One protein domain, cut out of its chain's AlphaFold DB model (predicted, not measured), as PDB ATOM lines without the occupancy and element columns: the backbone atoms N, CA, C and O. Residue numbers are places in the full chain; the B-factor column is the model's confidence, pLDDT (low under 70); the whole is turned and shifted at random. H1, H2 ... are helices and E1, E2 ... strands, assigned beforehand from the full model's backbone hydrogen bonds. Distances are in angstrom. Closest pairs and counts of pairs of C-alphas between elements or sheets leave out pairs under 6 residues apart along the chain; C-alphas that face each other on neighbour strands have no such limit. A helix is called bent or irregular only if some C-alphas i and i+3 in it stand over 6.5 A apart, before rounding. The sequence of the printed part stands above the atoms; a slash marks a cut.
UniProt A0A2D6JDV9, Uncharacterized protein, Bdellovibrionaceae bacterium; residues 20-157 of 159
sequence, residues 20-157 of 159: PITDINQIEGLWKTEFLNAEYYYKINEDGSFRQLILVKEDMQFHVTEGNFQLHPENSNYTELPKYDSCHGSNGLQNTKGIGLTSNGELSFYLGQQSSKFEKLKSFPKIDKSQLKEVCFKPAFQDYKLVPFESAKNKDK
ATOM      1  N   PRO A  20     224.566 193.161 252.903       69.38
ATOM      2  CA  PRO A  20     224.159 191.760 252.960       69.38
ATOM      3  C   PRO A  20     222.965 191.561 253.892       69.38
ATOM      4  O   PRO A  20     222.895 192.171 254.958       69.38
ATOM      5  N   ILE A  21     222.055 190.673 253.506       76.25
ATOM      6  CA  ILE A  21     220.939 190.272 254.360       76.25
ATOM      7  C   ILE A  21     221.375 189.072 255.189       76.25
ATOM      8  O   ILE A  21     221.751 188.033 254.648       76.25
ATOM      9  N   THR A  22     221.325 189.231 256.505       80.81
ATOM     10  CA  THR A  22     221.716 188.208 257.479       80.81
ATOM     11  C   THR A  22     220.522 187.629 258.227       80.81
ATOM     12  O   THR A  22     220.655 186.588 258.861       80.81
ATOM     13  N   ASP A  23     219.371 188.299 258.167       85.50
ATOM     14  CA  ASP A  23     218.153 187.929 258.883       85.50
ATOM     15  C   ASP A  23     216.924 188.172 257.992       85.50
ATOM     16  O   ASP A  23     216.834 189.184 257.289       85.50
ATOM     17  N   ILE A  24     215.965 187.246 258.032       85.56
ATOM     18  CA  ILE A  24     214.712 187.324 257.278       85.56
ATOM     19  C   ILE A  24     213.899 188.569 257.640       85.56
ATOM     20  O   ILE A  24     213.281 189.162 256.762       85.56
ATOM     21  N   ASN A  25     213.988 189.039 258.886       87.56
ATOM     22  CA  ASN A  25     213.308 190.241 259.369       87.56
ATOM     23  C   ASN A  25     213.720 191.504 258.594       87.56
ATOM     24  O   ASN A  25     212.969 192.473 258.523       87.56
ATOM     25  N   GLN A  26     214.900 191.501 257.964       85.19
ATOM     26  CA  GLN A  26     215.360 192.620 257.138       85.19
ATOM     27  C   GLN A  26     214.632 192.690 255.786       85.19
ATOM     28  O   GLN A  26     214.545 193.760 255.183       85.19
ATOM     29  N   ILE A  27     214.096 191.562 255.317       84.62
ATOM     30  CA  ILE A  27     213.365 191.442 254.048       84.62
ATOM     31  C   ILE A  27     211.907 191.035 254.235       84.62
ATOM     32  O   ILE A  27     211.185 190.832 253.262       84.62
ATOM     33  N   GLU A  28     211.446 190.943 255.473       89.81
ATOM     34  CA  GLU A  28     210.058 190.671 255.794       89.81
ATOM     35  C   GLU A  28     209.168 191.826 255.307       89.81
ATOM     36  O   GLU A  28     209.493 193.023 255.407       89.81
ATOM     37  N   GLY A  29     208.049 191.461 254.682       91.44
ATOM     38  CA  GLY A  29     207.123 192.415 254.087       91.44
ATOM     39  C   GLY A  29     206.612 192.015 252.711       91.44
ATOM     40  O   GLY A  29     206.763 190.884 252.251       91.44
ATOM     41  N   LEU A  30     205.936 192.967 252.072       91.44
ATOM     42  CA  LEU A  30     205.452 192.845 250.707       91.44
ATOM     43  C   LEU A  30     206.321 193.702 249.791       91.44
ATOM     44  O   LEU A  30     206.498 194.891 250.044       91.44
ATOM     45  N   TRP A  31     206.803 193.105 248.713       89.75
ATOM     46  CA  TRP A  31     207.720 193.724 247.769       89.75
ATOM     47  C   TRP A  31     207.174 193.628 246.353       89.75
ATOM     48  O   TRP A  31     206.568 192.615 246.000       89.75
ATOM     49  N   LYS A  32     207.403 194.663 245.545       89.25
ATOM     50  CA  LYS A  32     207.017 194.715 244.133       89.25
ATOM     51  C   LYS A  32     208.203 195.112 243.262       89.25
ATOM     52  O   LYS A  32     208.924 196.042 243.602       89.25
ATOM     53  N   THR A  33     208.350 194.477 242.107       85.81
ATOM     54  CA  THR A  33     209.149 195.012 240.997       85.81
ATOM     55  C   THR A  33     208.427 194.806 239.667       85.81
ATOM     56  O   THR A  33     207.422 194.095 239.602       85.81
ATOM     57  N   GLU A  34     208.936 195.421 238.607       84.44
ATOM     58  CA  GLU A  34     208.425 195.277 237.244       84.44
ATOM     59  C   GLU A  34     209.561 194.836 236.324       84.44
ATOM     60  O   GLU A  34     210.674 195.359 236.397       84.44
ATOM     61  N   PHE A  35     209.297 193.842 235.477       75.62
ATOM     62  CA  PHE A  35     210.298 193.297 234.567       75.62
ATOM     63  C   PHE A  35     209.658 192.654 233.338       75.62
ATOM     64  O   PHE A  35     208.740 191.852 233.491       75.62
ATOM     65  N   LEU A  36     210.166 192.968 232.137       72.00
ATOM     66  CA  LEU A  36     209.709 192.405 230.853       72.00
ATOM     67  C   LEU A  36     208.171 192.281 230.764       72.00
ATOM     68  O   LEU A  36     207.646 191.205 230.498       72.00
ATOM     69  N   ASN A  37     207.463 193.383 231.037       76.50
ATOM     70  CA  ASN A  37     205.995 193.510 231.005       76.50
ATOM     71  C   ASN A  37     205.212 192.723 232.074       76.50
ATOM     72  O   ASN A  37     203.985 192.639 232.009       76.50
ATOM     73  N   ALA A  38     205.890 192.195 233.091       83.25
ATOM     74  CA  ALA A  38     205.256 191.538 234.224       83.25
ATOM     75  C   ALA A  38     205.526 192.282 235.539       83.25
ATOM     76  O   ALA A  38     206.622 192.791 235.782       83.25
ATOM     77  N   GLU A  39     204.524 192.308 236.415       88.62
ATOM     78  CA  GLU A  39     204.685 192.735 237.803       88.62
ATOM     79  C   GLU A  39     204.995 191.520 238.674       88.62
ATOM     80  O   GLU A  39     204.288 190.513 238.638       88.62
ATOM     81  N   TYR A  40     206.033 191.631 239.490       86.69
ATOM     82  CA  TYR A  40     206.460 190.590 240.412       86.69
ATOM     83  C   TYR A  40     206.201 191.055 241.830       86.69
ATOM     84  O   TYR A  40     206.761 192.055 242.273       86.69
ATOM     85  N   TYR A  41     205.394 190.294 242.551       89.31
ATOM     86  CA  TYR A  41     205.090 190.517 243.950       89.31
ATOM     87  C   TYR A  41     205.695 189.408 244.794       89.31
ATOM     88  O   TYR A  41     205.528 188.235 244.474       89.31
ATOM     89  N   TYR A  42     206.331 189.770 245.901       88.75
ATOM     90  CA  TYR A  42     206.804 188.829 246.912       88.75
ATOM     91  C   TYR A  42     206.250 189.227 248.270       88.75
ATOM     92  O   TYR A  42     206.544 190.312 248.764       88.75
ATOM     93  N   LYS A  43     205.473 188.344 248.894       91.81
ATOM     94  CA  LYS A  43     205.158 188.432 250.319       91.81
ATOM     95  C   LYS A  43     206.089 187.484 251.059       91.81
ATOM     96  O   LYS A  43     205.982 186.278 250.865       91.81
ATOM     97  N   ILE A  44     206.978 188.044 251.870       90.75
ATOM     98  CA  ILE A  44     207.893 187.326 252.758       90.75
ATOM     99  C   ILE A  44     207.386 187.520 254.188       90.75
ATOM    100  O   ILE A  44     206.982 188.630 254.564       90.75
ATOM    101  N   ASN A  45     207.346 186.433 254.949       92.69
ATOM    102  CA  ASN A  45     206.913 186.409 256.342       92.69
ATOM    103  C   ASN A  45     208.110 186.184 257.278       92.69
ATOM    104  O   ASN A  45     209.166 185.722 256.846       92.69
ATOM    105  N   GLU A  46     207.927 186.488 258.564       91.88
ATOM    106  CA  GLU A  46     208.964 186.364 259.604       91.88
ATOM    107  C   GLU A  46     209.470 184.922 259.768       91.88
ATOM    108  O   GLU A  46     210.621 184.695 260.122       91.88
ATOM    109  N   ASP A  47     208.634 183.928 259.463       90.44
ATOM    110  CA  ASP A  47     208.993 182.507 259.513       90.44
ATOM    111  C   ASP A  47     209.780 182.028 258.275       90.44
ATOM    112  O   ASP A  47     210.081 180.840 258.144       90.44
ATOM    113  N   GLY A  48     210.095 182.936 257.346       88.06
ATOM    114  CA  GLY A  48     210.767 182.628 256.087       88.06
ATOM    115  C   GLY A  48     209.855 182.035 255.020       88.06
ATOM    116  O   GLY A  48     210.315 181.812 253.898       88.06
ATOM    117  N   SER A  49     208.570 181.808 255.304       91.69
ATOM    118  CA  SER A  49     207.621 181.437 254.261       91.69
ATOM    119  C   SER A  49     207.421 182.591 253.280       91.69
ATOM    120  O   SER A  49     207.478 183.774 253.638       91.69
ATOM    121  N   PHE A  50     207.185 182.251 252.015       90.00
ATOM    122  CA  PHE A  50     206.890 183.241 250.995       90.00
ATOM    123  C   PHE A  50     205.808 182.819 250.023       90.00
ATOM    124  O   PHE A  50     205.568 181.636 249.779       90.00
ATOM    125  N   ARG A  51     205.227 183.843 249.402       89.38
ATOM    126  CA  ARG A  51     204.422 183.730 248.193       89.38
ATOM    127  C   ARG A  51     204.923 184.733 247.164       89.38
ATOM    128  O   ARG A  51     204.956 185.935 247.432       89.38
ATOM    129  N   GLN A  52     205.268 184.233 245.989       87.62
ATOM    130  CA  GLN A  52     205.489 185.018 244.788       87.62
ATOM    131  C   GLN A  52     204.210 185.021 243.942       87.62
ATOM    132  O   GLN A  52     203.590 183.977 243.752       87.62
ATOM    133  N   LEU A  53     203.831 186.185 243.419       88.50
ATOM    134  CA  LEU A  53     202.860 186.317 242.335       88.50
ATOM    135  C   LEU A  53     203.524 187.055 241.176       88.50
ATOM    136  O   LEU A  53     204.044 188.151 241.367       88.50
ATOM    137  N   ILE A  54     203.452 186.483 239.984       88.00
ATOM    138  CA  ILE A  54     203.823 187.147 238.738       88.00
ATOM    139  C   ILE A  54     202.531 187.459 237.999       88.00
ATOM    140  O   ILE A  54     201.742 186.551 237.752       88.00
ATOM    141  N   LEU A  55     202.311 188.728 237.670       88.94
ATOM    142  CA  LEU A  55     201.150 189.191 236.923       88.94
ATOM    143  C   LEU A  55     201.598 189.706 235.557       88.94
ATOM    144  O   LEU A  55     202.322 190.698 235.475       88.94
ATOM    145  N   VAL A  56     201.116 189.069 234.495       87.31
ATOM    146  CA  VAL A  56     201.288 189.537 233.118       87.31
ATOM    147  C   VAL A  56     199.985 190.218 232.716       87.31
ATOM    148  O   VAL A  56     199.006 189.558 232.365       87.31
ATOM    149  N   LYS A  57     199.939 191.547 232.863       79.44
ATOM    150  CA  LYS A  57     198.693 192.321 232.723       79.44
ATOM    151  C   LYS A  57     198.096 192.245 231.324       79.44
ATOM    152  O   LYS A  57     196.886 192.119 231.204       79.44
ATOM    153  N   GLU A  58     198.934 192.326 230.295       82.62
ATOM    154  CA  GLU A  58     198.484 192.321 228.896       82.62
ATOM    155  C   GLU A  58     197.794 191.002 228.533       82.62
ATOM    156  O   GLU A  58     196.744 191.001 227.896       82.62
ATOM    157  N   ASP A  59     198.335 189.891 229.029       83.12
ATOM    158  CA  ASP A  59     197.831 188.550 228.744       83.12
ATOM    159  C   ASP A  59     196.750 188.076 229.726       83.12
ATOM    160  O   ASP A  59     196.239 186.963 229.583       83.12
ATOM    161  N   MET A  60     196.407 188.894 230.732       86.06
ATOM    162  CA  MET A  60     195.489 188.544 231.826       86.06
ATOM    163  C   MET A  60     195.875 187.218 232.502       86.06
ATOM    164  O   MET A  60     195.039 186.362 232.804       86.06
ATOM    165  N   GLN A  61     197.174 187.030 232.721       88.56
ATOM    166  CA  GLN A  61     197.756 185.786 233.210       88.56
ATOM    167  C   GLN A  61     198.482 185.991 234.528       88.56
ATOM    168  O   GLN A  61     199.031 187.062 234.802       88.56
ATOM    169  N   PHE A  62     198.516 184.937 235.338       88.69
ATOM    170  CA  PHE A  62     199.318 184.939 236.544       88.69
ATOM    171  C   PHE A  62     199.987 183.601 236.828       88.69
ATOM    172  O   PHE A  62     199.514 182.544 236.424       88.69
ATOM    173  N   HIS A  63     201.079 183.677 237.578       87.00
ATOM    174  CA  HIS A  63     201.817 182.531 238.083       87.00
ATOM    175  C   HIS A  63     202.095 182.724 239.570       87.00
ATOM    176  O   HIS A  63     202.455 183.825 239.998       87.00
ATOM    177  N   VAL A  64     201.897 181.674 240.359       87.75
ATOM    178  CA  VAL A  64     202.124 181.675 241.802       87.75
ATOM    179  C   VAL A  64     203.145 180.614 242.157       87.75
ATOM    180  O   VAL A  64     203.007 179.452 241.786       87.75
ATOM    181  N   THR A  65     204.095 181.020 242.989       86.19
ATOM    182  CA  THR A  65     205.041 180.123 243.646       86.19
ATOM    183  C   THR A  65     204.960 180.368 245.147       86.19
ATOM    184  O   THR A  65     204.954 181.514 245.598       86.19
ATOM    185  N   GLU A  66     204.896 179.310 245.947       88.00
ATOM    186  CA  GLU A  66     204.915 179.399 247.410       88.00
ATOM    187  C   GLU A  66     205.946 178.445 247.975       88.00
ATOM    188  O   GLU A  66     206.114 177.329 247.483       88.00
ATOM    189  N   GLY A  67     206.616 178.852 249.042       88.69
ATOM    190  CA  GLY A  67     207.689 178.058 249.615       88.69
ATOM    191  C   GLY A  67     208.309 178.701 250.834       88.69
ATOM    192  O   GLY A  67     207.667 179.481 251.531       88.69
ATOM    193  N   ASN A  68     209.573 178.368 251.065       87.81
ATOM    194  CA  ASN A  68     210.395 178.989 252.094       87.81
ATOM    195  C   ASN A  68     211.652 179.612 251.481       87.81
ATOM    196  O   ASN A  68     212.241 179.047 250.559       87.81
ATOM    197  N   PHE A  69     212.074 180.745 252.028       83.69
ATOM    198  CA  PHE A  69     213.411 181.286 251.847       83.69
ATOM    199  C   PHE A  69     214.380 180.540 252.763       83.69
ATOM    200  O   PHE A  69     214.152 180.419 253.964       83.69
ATOM    201  N   GLN A  70     215.495 180.091 252.201       83.50
ATOM    202  CA  GLN A  70     216.674 179.706 252.960       83.50
ATOM    203  C   GLN A  70     217.757 180.751 252.702       83.50
ATOM    204  O   GLN A  70     218.312 180.806 251.606       83.50
ATOM    205  N   LEU A  71     218.005 181.615 253.687       81.62
ATOM    206  CA  LEU A  71     219.072 182.609 253.611       81.62
ATOM    207  C   LEU A  71     220.435 181.940 253.767       81.62
ATOM    208  O   LEU A  71     220.596 181.024 254.573       81.62
ATOM    209  N   HIS A  72     221.403 182.462 253.027       80.75
ATOM    210  CA  HIS A  72     222.803 182.046 253.022       80.75
ATOM    211  C   HIS A  72     223.658 183.320 253.206       80.75
ATOM    212  O   HIS A  72     224.164 183.913 252.244       80.75
ATOM    213  N   PRO A  73     223.722 183.852 254.444       74.44
ATOM    214  CA  PRO A  73     224.289 185.174 254.722       74.44
ATOM    215  C   PRO A  73     225.747 185.327 254.291       74.44
ATOM    216  O   PRO A  73     226.176 186.417 253.910       74.44
ATOM    217  N   GLU A  74     226.507 184.234 254.325       74.88
ATOM    218  CA  GLU A  74     227.932 184.199 254.017       74.88
ATOM    219  C   GLU A  74     228.247 184.599 252.571       74.88
ATOM    220  O   GLU A  74     229.334 185.103 252.304       74.88
ATOM    221  N   ASN A  75     227.282 184.454 251.658       69.81
ATOM    222  CA  ASN A  75     227.443 184.764 250.237       69.81
ATOM    223  C   ASN A  75     226.437 185.819 249.731       69.81
ATOM    224  O   ASN A  75     226.340 186.051 248.522       69.81
ATOM    225  N   SER A  76     225.695 186.480 250.637       70.38
ATOM    226  CA  SER A  76     224.636 187.458 250.306       70.38
ATOM    227  C   SER A  76     223.619 186.912 249.292       70.38
ATOM    228  O   SER A  76     223.254 187.558 248.304       70.38
ATOM    229  N   ASN A  77     223.206 185.668 249.503       74.94
ATOM    230  CA  ASN A  77     222.288 184.953 248.636       74.94
ATOM    231  C   ASN A  77     221.211 184.239 249.457       74.94
ATOM    232  O   ASN A  77     221.221 184.194 250.687       74.94
ATOM    233  N   TYR A  78     220.228 183.711 248.747       77.69
ATOM    234  CA  TYR A  78     219.177 182.894 249.328       77.69
ATOM    235  C   TYR A  78     218.727 181.850 248.319       77.69
ATOM    236  O   TYR A  78     218.941 182.010 247.120       77.69
ATOM    237  N   THR A  79     218.100 180.789 248.804       78.19
ATOM    238  CA  THR A  79     217.463 179.763 247.977       78.19
ATOM    239  C   THR A  79     215.962 179.786 248.209       78.19
ATOM    240  O   THR A  79     215.506 179.824 249.352       78.19
ATOM    241  N   GLU A  80     215.193 179.755 247.125       80.00
ATOM    242  CA  GLU A  80     213.755 179.498 247.186       80.00
ATOM    243  C   GLU A  80     213.550 177.985 247.229       80.00
ATOM    244  O   GLU A  80     214.060 177.253 246.381       80.00
ATOM    245  N   LEU A  81     212.809 177.514 248.229       82.00
ATOM    246  CA  LEU A  81     212.398 176.122 248.378       82.00
ATOM    247  C   LEU A  81     210.880 176.034 248.162       82.00
ATOM    248  O   LEU A  81     210.123 176.079 249.140       82.00
ATOM    249  N   PRO A  82     210.406 175.976 246.904       80.94
ATOM    250  CA  PRO A  82     208.982 175.950 246.628       80.94
ATOM    251  C   PRO A  82     208.331 174.647 247.065       80.94
ATOM    252  O   PRO A  82     208.830 173.552 246.804       80.94
ATOM    253  N   LYS A  83     207.166 174.794 247.683       83.38
ATOM    254  CA  LYS A  83     206.225 173.733 248.051       83.38
ATOM    255  C   LYS A  83     205.042 173.677 247.084       83.38
ATOM    256  O   LYS A  83     204.481 172.609 246.871       83.38
ATOM    257  N   TYR A  84     204.678 174.824 246.517       84.25
ATOM    258  CA  TYR A  84     203.661 174.960 245.487       84.25
ATOM    259  C   TYR A  84     204.200 175.818 244.354       84.25
ATOM    260  O   TYR A  84     204.934 176.782 244.577       84.25
ATOM    261  N   ASP A  85     203.792 175.465 243.148       84.94
ATOM    262  CA  ASP A  85     204.024 176.244 241.952       84.94
ATOM    263  C   ASP A  85     202.861 176.011 240.981       84.94
ATOM    264  O   ASP A  85     202.347 174.887 240.918       84.94
ATOM    265  N   SER A  86     202.459 177.023 240.206       83.62
ATOM    266  CA  SER A  86     201.397 176.888 239.190       83.62
ATOM    267  C   SER A  86     201.694 175.810 238.133       83.62
ATOM    268  O   SER A  86     200.803 175.416 237.387       83.62
ATOM    269  N   CYS A  87     202.925 175.289 238.071       80.06
ATOM    270  CA  CYS A  87     203.289 174.110 237.288       80.06
ATOM    271  C   CYS A  87     202.980 172.748 237.956       80.06
ATOM    272  O   CYS A  87     203.403 171.717 237.439       80.06
ATOM    273  N   HIS A  88     202.231 172.707 239.067       69.62
ATOM    274  CA  HIS A  88     201.746 171.487 239.742       69.62
ATOM    275  C   HIS A  88     202.819 170.544 240.327       69.62
ATOM    276  O   HIS A  88     202.583 169.345 240.473       69.62
ATOM    277  N   GLY A  89     203.984 171.061 240.719       56.72
ATOM    278  CA  GLY A  89     204.997 170.266 241.423       56.72
ATOM    279  C   GLY A  89     206.410 170.781 241.195       56.72
ATOM    280  O   GLY A  89     206.932 170.760 240.082       56.72
ATOM    281  N   SER A  90     207.039 171.249 242.266       54.16
ATOM    282  CA  SER A  90     208.332 171.928 242.280       54.16
ATOM    283  C   SER A  90     209.519 170.964 242.194       54.16
ATOM    284  O   SER A  90     210.318 170.855 243.117       54.16
ATOM    285  N   ASN A  91     209.711 170.308 241.048       46.69
ATOM    286  CA  ASN A  91     210.956 169.567 240.796       46.69
ATOM    287  C   ASN A  91     212.121 170.451 240.304       46.69
ATOM    288  O   ASN A  91     213.192 169.920 240.030       46.69
ATOM    289  N   GLY A  92     211.959 171.776 240.168       45.50
ATOM    290  CA  GLY A  92     212.942 172.572 239.408       45.50
ATOM    291  C   GLY A  92     213.149 174.033 239.791       45.50
ATOM    292  O   GLY A  92     213.775 174.762 239.033       45.50
ATOM    293  N   LEU A  93     212.652 174.489 240.937       53.22
ATOM    294  CA  LEU A  93     212.710 175.910 241.307       53.22
ATOM    295  C   LEU A  93     213.682 176.201 242.467       53.22
ATOM    296  O   LEU A  93     213.575 177.231 243.122       53.22
ATOM    297  N   GLN A  94     214.653 175.316 242.712       56.44
ATOM    298  CA  GLN A  94     215.773 175.613 243.609       56.44
ATOM    299  C   GLN A  94     216.769 176.520 242.889       56.44
ATOM    300  O   GLN A  94     217.766 176.064 242.337       56.44
ATOM    301  N   ASN A  95     216.477 177.815 242.865       59.31
ATOM    302  CA  ASN A  95     217.381 178.804 242.302       59.31
ATOM    303  C   ASN A  95     217.917 179.675 243.430       59.31
ATOM    304  O   ASN A  95     217.161 180.343 244.137       59.31
ATOM    305  N   THR A  96     219.235 179.654 243.600       51.78
ATOM    306  CA  THR A  96     219.923 180.600 244.472       51.78
ATOM    307  C   THR A  96     219.858 181.980 243.823       51.78
ATOM    308  O   THR A  96     220.287 182.105 242.690       51.78
ATOM    309  N   LYS A  97     219.355 183.032 244.472       68.00
ATOM    310  CA  LYS A  97     219.393 184.396 243.903       68.00
ATOM    311  C   LYS A  97     220.245 185.310 244.781       68.00
ATOM    312  O   LYS A  97     220.352 185.099 245.989       68.00
ATOM    313  N   GLY A  98     220.891 186.303 244.166       63.25
ATOM    314  CA  GLY A  98     221.611 187.340 244.906       63.25
ATOM    315  C   GLY A  98     220.614 188.314 245.524       63.25
ATOM    316  O   GLY A  98     219.673 188.730 244.841       63.25
ATOM    317  N   ILE A  99     220.805 188.671 246.791       70.19
ATOM    318  CA  ILE A  99     219.893 189.551 247.523       70.19
ATOM    319  C   ILE A  99     220.690 190.568 248.337       70.19
ATOM    320  O   ILE A  99     221.701 190.238 248.956       70.19
ATOM    321  N   GLY A 100     220.248 191.820 248.324       72.19
ATOM    322  CA  GLY A 100     220.871 192.881 249.107       72.19
ATOM    323  C   GLY A 100     219.900 194.011 249.400       72.19
ATOM    324  O   GLY A 100     218.939 194.221 248.661       72.19
ATOM    325  N   LEU A 101     220.169 194.747 250.475       70.94
ATOM    326  CA  LEU A 101     219.428 195.954 250.839       70.94
ATOM    327  C   LEU A 101     220.252 197.190 250.524       70.94
ATOM    328  O   LEU A 101     221.433 197.231 250.852       70.94
ATOM    329  N   THR A 102     219.661 198.225 249.936       69.81
ATOM    330  CA  THR A 102     220.330 199.531 249.860       69.81
ATOM    331  C   THR A 102     220.456 200.128 251.257       69.81
ATOM    332  O   THR A 102     219.759 199.724 252.189       69.81
ATOM    333  N   SER A 103     221.309 201.141 251.413       64.81
ATOM    334  CA  SER A 103     221.416 201.916 252.658       64.81
ATOM    335  C   SER A 103     220.081 202.515 253.125       64.81
ATOM    336  O   SER A 103     219.932 202.833 254.299       64.81
ATOM    337  N   ASN A 104     219.111 202.652 252.215       68.31
ATOM    338  CA  ASN A 104     217.775 203.182 252.485       68.31
ATOM    339  C   ASN A 104     216.739 202.073 252.760       68.31
ATOM    340  O   ASN A 104     215.553 202.364 252.889       68.31
ATOM    341  N   GLY A 105     217.170 200.807 252.835       67.44
ATOM    342  CA  GLY A 105     216.303 199.652 253.081       67.44
ATOM    343  C   GLY A 105     215.536 199.159 251.851       67.44
ATOM    344  O   GLY A 105     214.570 198.412 252.002       67.44
ATOM    345  N   GLU A 106     215.930 199.563 250.639       72.81
ATOM    346  CA  GLU A 106     215.313 199.052 249.412       72.81
ATOM    347  C   GLU A 106     215.874 197.673 249.089       72.81
ATOM    348  O   GLU A 106     217.091 197.485 249.011       72.81
ATOM    349  N   LEU A 107     214.989 196.712 248.854       77.50
ATOM    350  CA  LEU A 107     215.388 195.368 248.484       77.50
ATOM    351  C   LEU A 107     215.801 195.334 247.013       77.50
ATOM    352  O   LEU A 107     215.131 195.881 246.141       77.50
ATOM    353  N   SER A 108     216.930 194.701 246.726       73.38
ATOM    354  CA  SER A 108     217.406 194.468 245.368       73.38
ATOM    355  C   SER A 108     217.697 192.990 245.187       73.38
ATOM    356  O   SER A 108     218.418 192.385 245.982       73.38
ATOM    357  N   PHE A 109     217.157 192.425 244.113       69.06
ATOM    358  CA  PHE A 109     217.486 191.073 243.685       69.06
ATOM    359  C   PHE A 109     218.376 191.166 242.448       69.06
ATOM    360  O   PHE A 109     218.083 191.918 241.514       69.06
ATOM    361  N   TYR A 110     219.470 190.407 242.450       60.16
ATOM    362  CA  TYR A 110     220.326 190.257 241.277       60.16
ATOM    363  C   TYR A 110     219.813 189.106 240.427       60.16
ATOM    364  O   TYR A 110     219.811 187.947 240.847       60.16
ATOM    365  N   LEU A 111     219.373 189.454 239.222       56.25
ATOM    366  CA  LEU A 111     218.733 188.567 238.265       56.25
ATOM    367  C   LEU A 111     219.654 188.517 237.038       56.25
ATOM    368  O   LEU A 111     219.519 189.276 236.078       56.25
ATOM    369  N   GLY A 112     220.694 187.684 237.118       53.59
ATOM    370  CA  GLY A 112     221.742 187.633 236.097       53.59
ATOM    371  C   GLY A 112     222.644 188.870 236.090       53.59
ATOM    372  O   GLY A 112     223.381 189.111 237.043       53.59
ATOM    373  N   GLN A 113     222.615 189.631 234.988       51.12
ATOM    374  CA  GLN A 113     223.353 190.898 234.830       51.12
ATOM    375  C   GLN A 113     222.510 192.135 235.164       51.12
ATOM    376  O   GLN A 113     223.017 193.250 235.092       51.12
ATOM    377  N   GLN A 114     221.232 191.957 235.494       54.22
ATOM    378  CA  GLN A 114     220.321 193.057 235.774       54.22
ATOM    379  C   GLN A 114     219.978 193.066 237.261       54.22
ATOM    380  O   GLN A 114     219.672 192.031 237.859       54.22
ATOM    381  N   SER A 115     220.064 194.245 237.869       62.72
ATOM    382  CA  SER A 115     219.516 194.486 239.196       62.72
ATOM    383  C   SER A 115     218.083 194.981 239.038       62.72
ATOM    384  O   SER A 115     217.816 195.957 238.335       62.72
ATOM    385  N   SER A 116     217.147 194.302 239.693       66.69
ATOM    386  CA  SER A 116     215.783 194.802 239.834       66.69
ATOM    387  C   SER A 116     215.645 195.396 241.225       66.69
ATOM    388  O   SER A 116     215.951 194.739 242.224       66.69
ATOM    389  N   LYS A 117     215.195 196.651 241.286       77.56
ATOM    390  CA  LYS A 117     214.842 197.319 242.540       77.56
ATOM    391  C   LYS A 117     213.426 196.933 242.929       77.56
ATOM    392  O   LYS A 117     212.528 196.950 242.084       77.56
ATOM    393  N   PHE A 118     213.243 196.583 244.192       84.00
ATOM    394  CA  PHE A 118     211.955 196.209 244.741       84.00
ATOM    395  C   PHE A 118     211.464 197.304 245.674       84.00
ATOM    396  O   PHE A 118     212.144 197.709 246.616       84.00
ATOM    397  N   GLU A 119     210.249 197.760 245.413       87.31
ATOM    398  CA  GLU A 119     209.535 198.704 246.253       87.31
ATOM    399  C   GLU A 119     208.819 197.949 247.377       87.31
ATOM    400  O   GLU A 119     208.142 196.946 247.129       87.31
ATOM    401  N   LYS A 120     208.939 198.440 248.617       88.38
ATOM    402  CA  LYS A 120     208.172 197.912 249.750       88.38
ATOM    403  C   LYS A 120     206.745 198.453 249.703       88.38
ATOM    404  O   LYS A 120     206.527 199.660 249.757       88.38
ATOM    405  N   LEU A 121     205.760 197.563 249.669       89.50
ATOM    406  CA  LEU A 121     204.344 197.915 249.671       89.50
ATOM    407  C   LEU A 121     203.739 197.791 251.073       89.50
ATOM    408  O   LEU A 121     204.031 196.858 251.820       89.50
ATOM    409  N   LYS A 122     202.808 198.695 251.404       88.56
ATOM    410  CA  LYS A 122     202.020 198.629 252.651       88.56
ATOM    411  C   LYS A 122     200.948 197.539 252.624       88.56
ATOM    412  O   LYS A 122     200.579 197.006 253.663       88.56
ATOM    413  N   SER A 123     200.405 197.253 251.445       87.06
ATOM    414  CA  SER A 123     199.322 196.287 251.266       87.06
ATOM    415  C   SER A 123     199.323 195.739 249.847       87.06
ATOM    416  O   SER A 123     199.815 196.397 248.927       87.06
ATOM    417  N   PHE A 124     198.775 194.537 249.683       83.38
ATOM    418  CA  PHE A 124     198.661 193.902 248.379       83.38
ATOM    419  C   PHE A 124     197.661 194.664 247.503       83.38
ATOM    420  O   PHE A 124     196.579 195.002 247.995       83.38
ATOM    421  N   PRO A 125     197.984 194.953 246.229       82.56
ATOM    422  CA  PRO A 125     197.028 195.597 245.344       82.56
ATOM    423  C   PRO A 125     195.789 194.716 245.184       82.56
ATOM    424  O   PRO A 125     195.869 193.487 245.166       82.56
ATOM    425  N   LYS A 126     194.618 195.345 245.067       80.81
ATOM    426  CA  LYS A 126     193.383 194.614 244.780       80.81
ATOM    427  C   LYS A 126     193.461 194.082 243.351       80.81
ATOM    428  O   LYS A 126     193.295 194.841 242.404       80.81
ATOM    429  N   ILE A 127     193.736 192.789 243.222       77.94
ATOM    430  CA  ILE A 127     193.737 192.067 241.953       77.94
ATOM    431  C   ILE A 127     192.474 191.210 241.911       77.94
ATOM    432  O   ILE A 127     192.281 190.348 242.773       77.94
ATOM    433  N   ASP A 128     191.622 191.442 240.915       80.12
ATOM    434  CA  ASP A 128     190.482 190.572 240.648       80.12
ATOM    435  C   ASP A 128     190.962 189.292 239.957       80.12
ATOM    436  O   ASP A 128     191.148 189.234 238.742       80.12
ATOM    437  N   LYS A 129     191.183 188.248 240.758       71.00
ATOM    438  CA  LYS A 129     191.647 186.948 240.263       71.00
ATOM    439  C   LYS A 129     190.643 186.260 239.338       71.00
ATOM    440  O   LYS A 129     191.058 185.395 238.581       71.00
ATOM    441  N   SER A 130     189.356 186.619 239.383       80.50
ATOM    442  CA  SER A 130     188.338 185.989 238.527       80.50
ATOM    443  C   SER A 130     188.531 186.307 237.042       80.50
ATOM    444  O   SER A 130     188.053 185.571 236.183       80.50
ATOM    445  N   GLN A 131     189.268 187.378 236.750       84.12
ATOM    446  CA  GLN A 131     189.582 187.822 235.397       84.12
ATOM    447  C   GLN A 131     190.929 187.298 234.899       84.12
ATOM    448  O   GLN A 131     191.279 187.530 233.744       84.12
ATOM    449  N   LEU A 132     191.695 186.620 235.757       86.56
ATOM    450  CA  LEU A 132     193.036 186.167 235.434       86.56
ATOM    451  C   LEU A 132     193.091 184.651 235.295       86.56
ATOM    452  O   LEU A 132     192.458 183.907 236.046       86.56
ATOM    453  N   LYS A 133     193.916 184.190 234.362       88.19
ATOM    454  CA  LYS A 133     194.188 182.771 234.160       88.19
ATOM    455  C   LYS A 133     195.488 182.378 234.854       88.19
ATOM    456  O   LYS A 133     196.539 182.946 234.559       88.19
ATOM    457  N   GLU A 134     195.424 181.382 235.733       87.38
ATOM    458  CA  GLU A 134     196.634 180.760 236.275       87.38
ATOM    459  C   GLU A 134     197.342 179.974 235.169       87.38
ATOM    460  O   GLU A 134     196.716 179.182 234.457       87.38
ATOM    461  N   VAL A 135     198.640 180.212 235.000       84.75
ATOM    462  CA  VAL A 135     199.455 179.593 233.957       84.75
ATOM    463  C   VAL A 135     200.769 179.061 234.520       84.75
ATOM    464  O   VAL A 135     201.419 179.660 235.379       84.75
ATOM    465  N   CYS A 136     201.190 177.921 233.984       82.62
ATOM    466  CA  CYS A 136     202.539 177.419 234.179       82.62
ATOM    467  C   CYS A 136     203.459 178.069 233.143       82.62
ATOM    468  O   CYS A 136     203.311 177.834 231.944       82.62
ATOM    469  N   PHE A 137     204.418 178.867 233.602       73.12
ATOM    470  CA  PHE A 137     205.549 179.290 232.787       73.12
ATOM    471  C   PHE A 137     206.793 179.405 233.655       73.12
ATOM    472  O   PHE A 137     206.709 179.567 234.868       73.12
ATOM    473  N   LYS A 138     207.956 179.321 233.011       67.31
ATOM    474  CA  LYS A 138     209.245 179.529 233.658       67.31
ATOM    475  C   LYS A 138     209.439 181.037 233.879       67.31
ATOM    476  O   LYS A 138     209.534 181.756 232.884       67.31
ATOM    477  N   PRO A 139     209.496 181.551 235.122       64.50
ATOM    478  CA  PRO A 139     209.790 182.958 235.368       64.50
ATOM    479  C   PRO A 139     211.078 183.368 234.655       64.50
ATOM    480  O   PRO A 139     212.074 182.643 234.723       64.50
ATOM    481  N   ALA A 140     211.077 184.544 234.019       59.62
ATOM    482  CA  ALA A 140     212.180 185.016 233.173       59.62
ATOM    483  C   ALA A 140     213.551 184.971 233.873       59.62
ATOM    484  O   ALA A 140     214.587 184.826 233.235       59.62
ATOM    485  N   PHE A 141     213.571 185.044 235.201       56.62
ATOM    486  CA  PHE A 141     214.783 185.049 236.012       56.62
ATOM    487  C   PHE A 141     215.519 183.709 236.111       56.62
ATOM    488  O   PHE A 141     216.649 183.686 236.590       56.62
ATOM    489  N   GLN A 142     214.912 182.597 235.693       54.97
ATOM    490  CA  GLN A 142     215.506 181.269 235.867       54.97
ATOM    491  C   GLN A 142     216.585 180.905 234.829       54.97
ATOM    492  O   GLN A 142     217.326 179.951 235.050       54.97
ATOM    493  N   ASP A 143     216.676 181.612 233.698       47.72
ATOM    494  CA  ASP A 143     217.635 181.289 232.623       47.72
ATOM    495  C   ASP A 143     218.975 182.033 232.736       47.72
ATOM    496  O   ASP A 143     219.909 181.778 231.970       47.72
ATOM    497  N   TYR A 144     219.117 182.939 233.704       47.72
ATOM    498  CA  TYR A 144     220.310 183.770 233.818       47.72
ATOM    499  C   TYR A 144     221.332 183.182 234.799       47.72
ATOM    500  O   TYR A 144     221.060 183.031 235.989       47.72
ATOM    501  N   LYS A 145     222.552 182.897 234.311       42.84
ATOM    502  CA  LYS A 145     223.711 182.540 235.152       42.84
ATOM    503  C   LYS A 145     223.963 183.639 236.187       42.84
ATOM    504  O   LYS A 145     224.223 184.788 235.830       42.84
ATOM    505  N   LEU A 146     223.908 183.261 237.456       46.97
ATOM    506  CA  LEU A 146     224.040 184.170 238.588       46.97
ATOM    507  C   LEU A 146     225.505 184.465 238.890       46.97
ATOM    508  O   LEU A 146     226.370 183.597 238.777       46.97
ATOM    509  N   VAL A 147     225.759 185.697 239.311       43.88
ATOM    510  CA  VAL A 147     227.043 186.129 239.856       43.88
ATOM    511  C   VAL A 147     226.807 186.417 241.343       43.88
ATOM    512  O   VAL A 147     225.912 187.208 241.647       43.88
ATOM    513  N   PRO A 148     227.537 185.773 242.272       41.44
ATOM    514  CA  PRO A 148     227.497 186.116 243.691       41.44
ATOM    515  C   PRO A 148     227.665 187.623 243.905       41.44
ATOM    516  O   PRO A 148     228.372 188.295 243.154       41.44
ATOM    517  N   PHE A 149     227.047 188.170 244.949       46.28
ATOM    518  CA  PHE A 149     227.036 189.617 245.166       46.28
ATOM    519  C   PHE A 149     228.452 190.222 245.271       46.28
ATOM    520  O   PHE A 149     228.731 191.296 244.731       46.28
ATOM    521  N   GLU A 150     229.391 189.491 245.880       45.56
ATOM    522  CA  GLU A 150     230.807 189.878 245.930       45.56
ATOM    523  C   GLU A 150     231.446 190.038 244.544       45.56
ATOM    524  O   GLU A 150     232.294 190.907 244.344       45.56
ATOM    525  N   SER A 151     231.018 189.249 243.555       40.53
ATOM    526  CA  SER A 151     231.523 189.350 242.183       40.53
ATOM    527  C   SER A 151     230.783 190.403 241.345       40.53
ATOM    528  O   SER A 151     231.354 190.891 240.368       40.53
ATOM    529  N   ALA A 152     229.590 190.851 241.755       39.53
ATOM    530  CA  ALA A 152     228.937 192.043 241.202       39.53
ATOM    531  C   ALA A 152     229.599 193.349 241.690       39.53
ATOM    532  O   ALA A 152     229.875 194.225 240.871       39.53
ATOM    533  N   LYS A 153     229.985 193.437 242.977       41.66
ATOM    534  CA  LYS A 153     230.771 194.565 243.539       41.66
ATOM    535  C   LYS A 153     232.061 194.865 242.763       41.66
ATOM    536  O   LYS A 153     232.519 196.006 242.754       41.66
ATOM    537  N   ASN A 154     232.666 193.844 242.154       40.28
ATOM    538  CA  ASN A 154     233.909 193.978 241.393       40.28
ATOM    539  C   ASN A 154     233.695 194.290 239.905       40.28
ATOM    540  O   ASN A 154     234.626 194.774 239.265       40.28
ATOM    541  N   LYS A 155     232.499 194.056 239.344       41.31
ATOM    542  CA  LYS A 155     232.205 194.411 237.945       41.31
ATOM    543  C   LYS A 155     232.007 195.914 237.755       41.31
ATOM    544  O   LYS A 155     232.525 196.454 236.788       41.31
ATOM    545  N   ASP A 156     231.381 196.594 238.715       40.50
ATOM    546  CA  ASP A 156     231.182 198.053 238.659       40.50
ATOM    547  C   ASP A 156     232.467 198.862 238.914       40.50
ATOM    548  O   ASP A 156     232.474 200.081 238.779       40.50
ATOM    549  N   LYS A 157     233.573 198.203 239.281       38.75
ATOM    550  CA  LYS A 157     234.885 198.847 239.450       38.75
ATOM    551  C   LYS A 157     235.735 198.869 238.175       38.75
ATOM    552  O   LYS A 157     236.744 199.564 238.167       38.75
TER     553      LYS A 157
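Overview. This is residues 20 to 157 of the 159 residues of an uncharacterized protein of Bdellovibrionaceae bacterium (UniProt A0A2D6JDV9). The model is a closed barrel of eight strands, E1 to E8, each the neighbour of the next, with E8 beside E1 to close the ring. After E8 a long link with no named element, residues 122 to 139, pairs briefly with E4 and leads to two short helices, H1 and H2, outside the barrel. The printed part has 138 residues, with eight named strands followed by two named helices; the neighbour strands are antiparallel and the class is mostly strand. The whole is compact, with a radius of gyration of the C-alphas of 14.7 A, and spans 46 by 30 by 26 A.

Along the chain. Find C-alpha 29 at (207.123, 192.415, 254.087), where E1, residues 29 to 35, begins. Read on through E2, residues 38 to 44, and E3, residues 49 to 56, which is 23.5 A long. E4, residues 61 to 72, is the longest strand, 32.2 A from C-alpha 61 at (197.756, 185.786, 233.210), and bends by 60 degrees at residue 68. E5, residues 77 to 85, 21.3 A long, bends by 60 degrees at residue 82. Then come E6, residues 96 to 101, E7, residues 107 to 111, and E8, residues 114 to 121, 21.7 A long. H1, residues 140 to 143, is only just irregular, with C-alphas 140 and 143 6.6 A apart. H2, residues 149 to 155, ends at C-alpha 155 at (232.205, 194.411, 237.945).

Arrangement. The eight strands form a meander, each the antiparallel neighbour of the one before. Look at the hairpin E1 and E2, where N 31 and O 42 are 2.8 A apart. In the hairpin E4 and E5, N 70 and O 79 are 2.9 A apart. E6 pairs in a staggered way, with E5 over residues 96 to 98, where N 97 and O 78 are 2.9 A apart, and with E7 over residues 98 to 101. The ring closes where N 119 of E8 and O 32 of E1 are 2.8 A apart. H1 is on the barrel, over none of its strands, at a height over the sheet of 6.5 A; its closest C-alphas with E7 are Phe 141 and Leu 111, 5.7 A. H2 is on the barrel at a height of 11.0 A, and its closest C-alphas with E6 are Phe 149 and Gly 98, 5.9 A. H2 has 1 of 3 O i to N i+4 pairs within hydrogen-bond range and 2 of 4 O i to N i+3 pairs; H1 is too short for an O i to N i+4 pair.

Size, cuts and confidence. The two C-alphas farthest apart are those of Ser 130 and Lys 157, 48.3 A. The printed part has no cut, and the link from E8 to H1, 18 residues, is long. Residues 133 to 134 of that link pair with residues 61 to 62 of E4, parallel. Mean pLDDT of the printed part is 74.2; it is under 70 in 45 residues, among them 88 to 98 and 138 to 157, and H2 has a mean of 42.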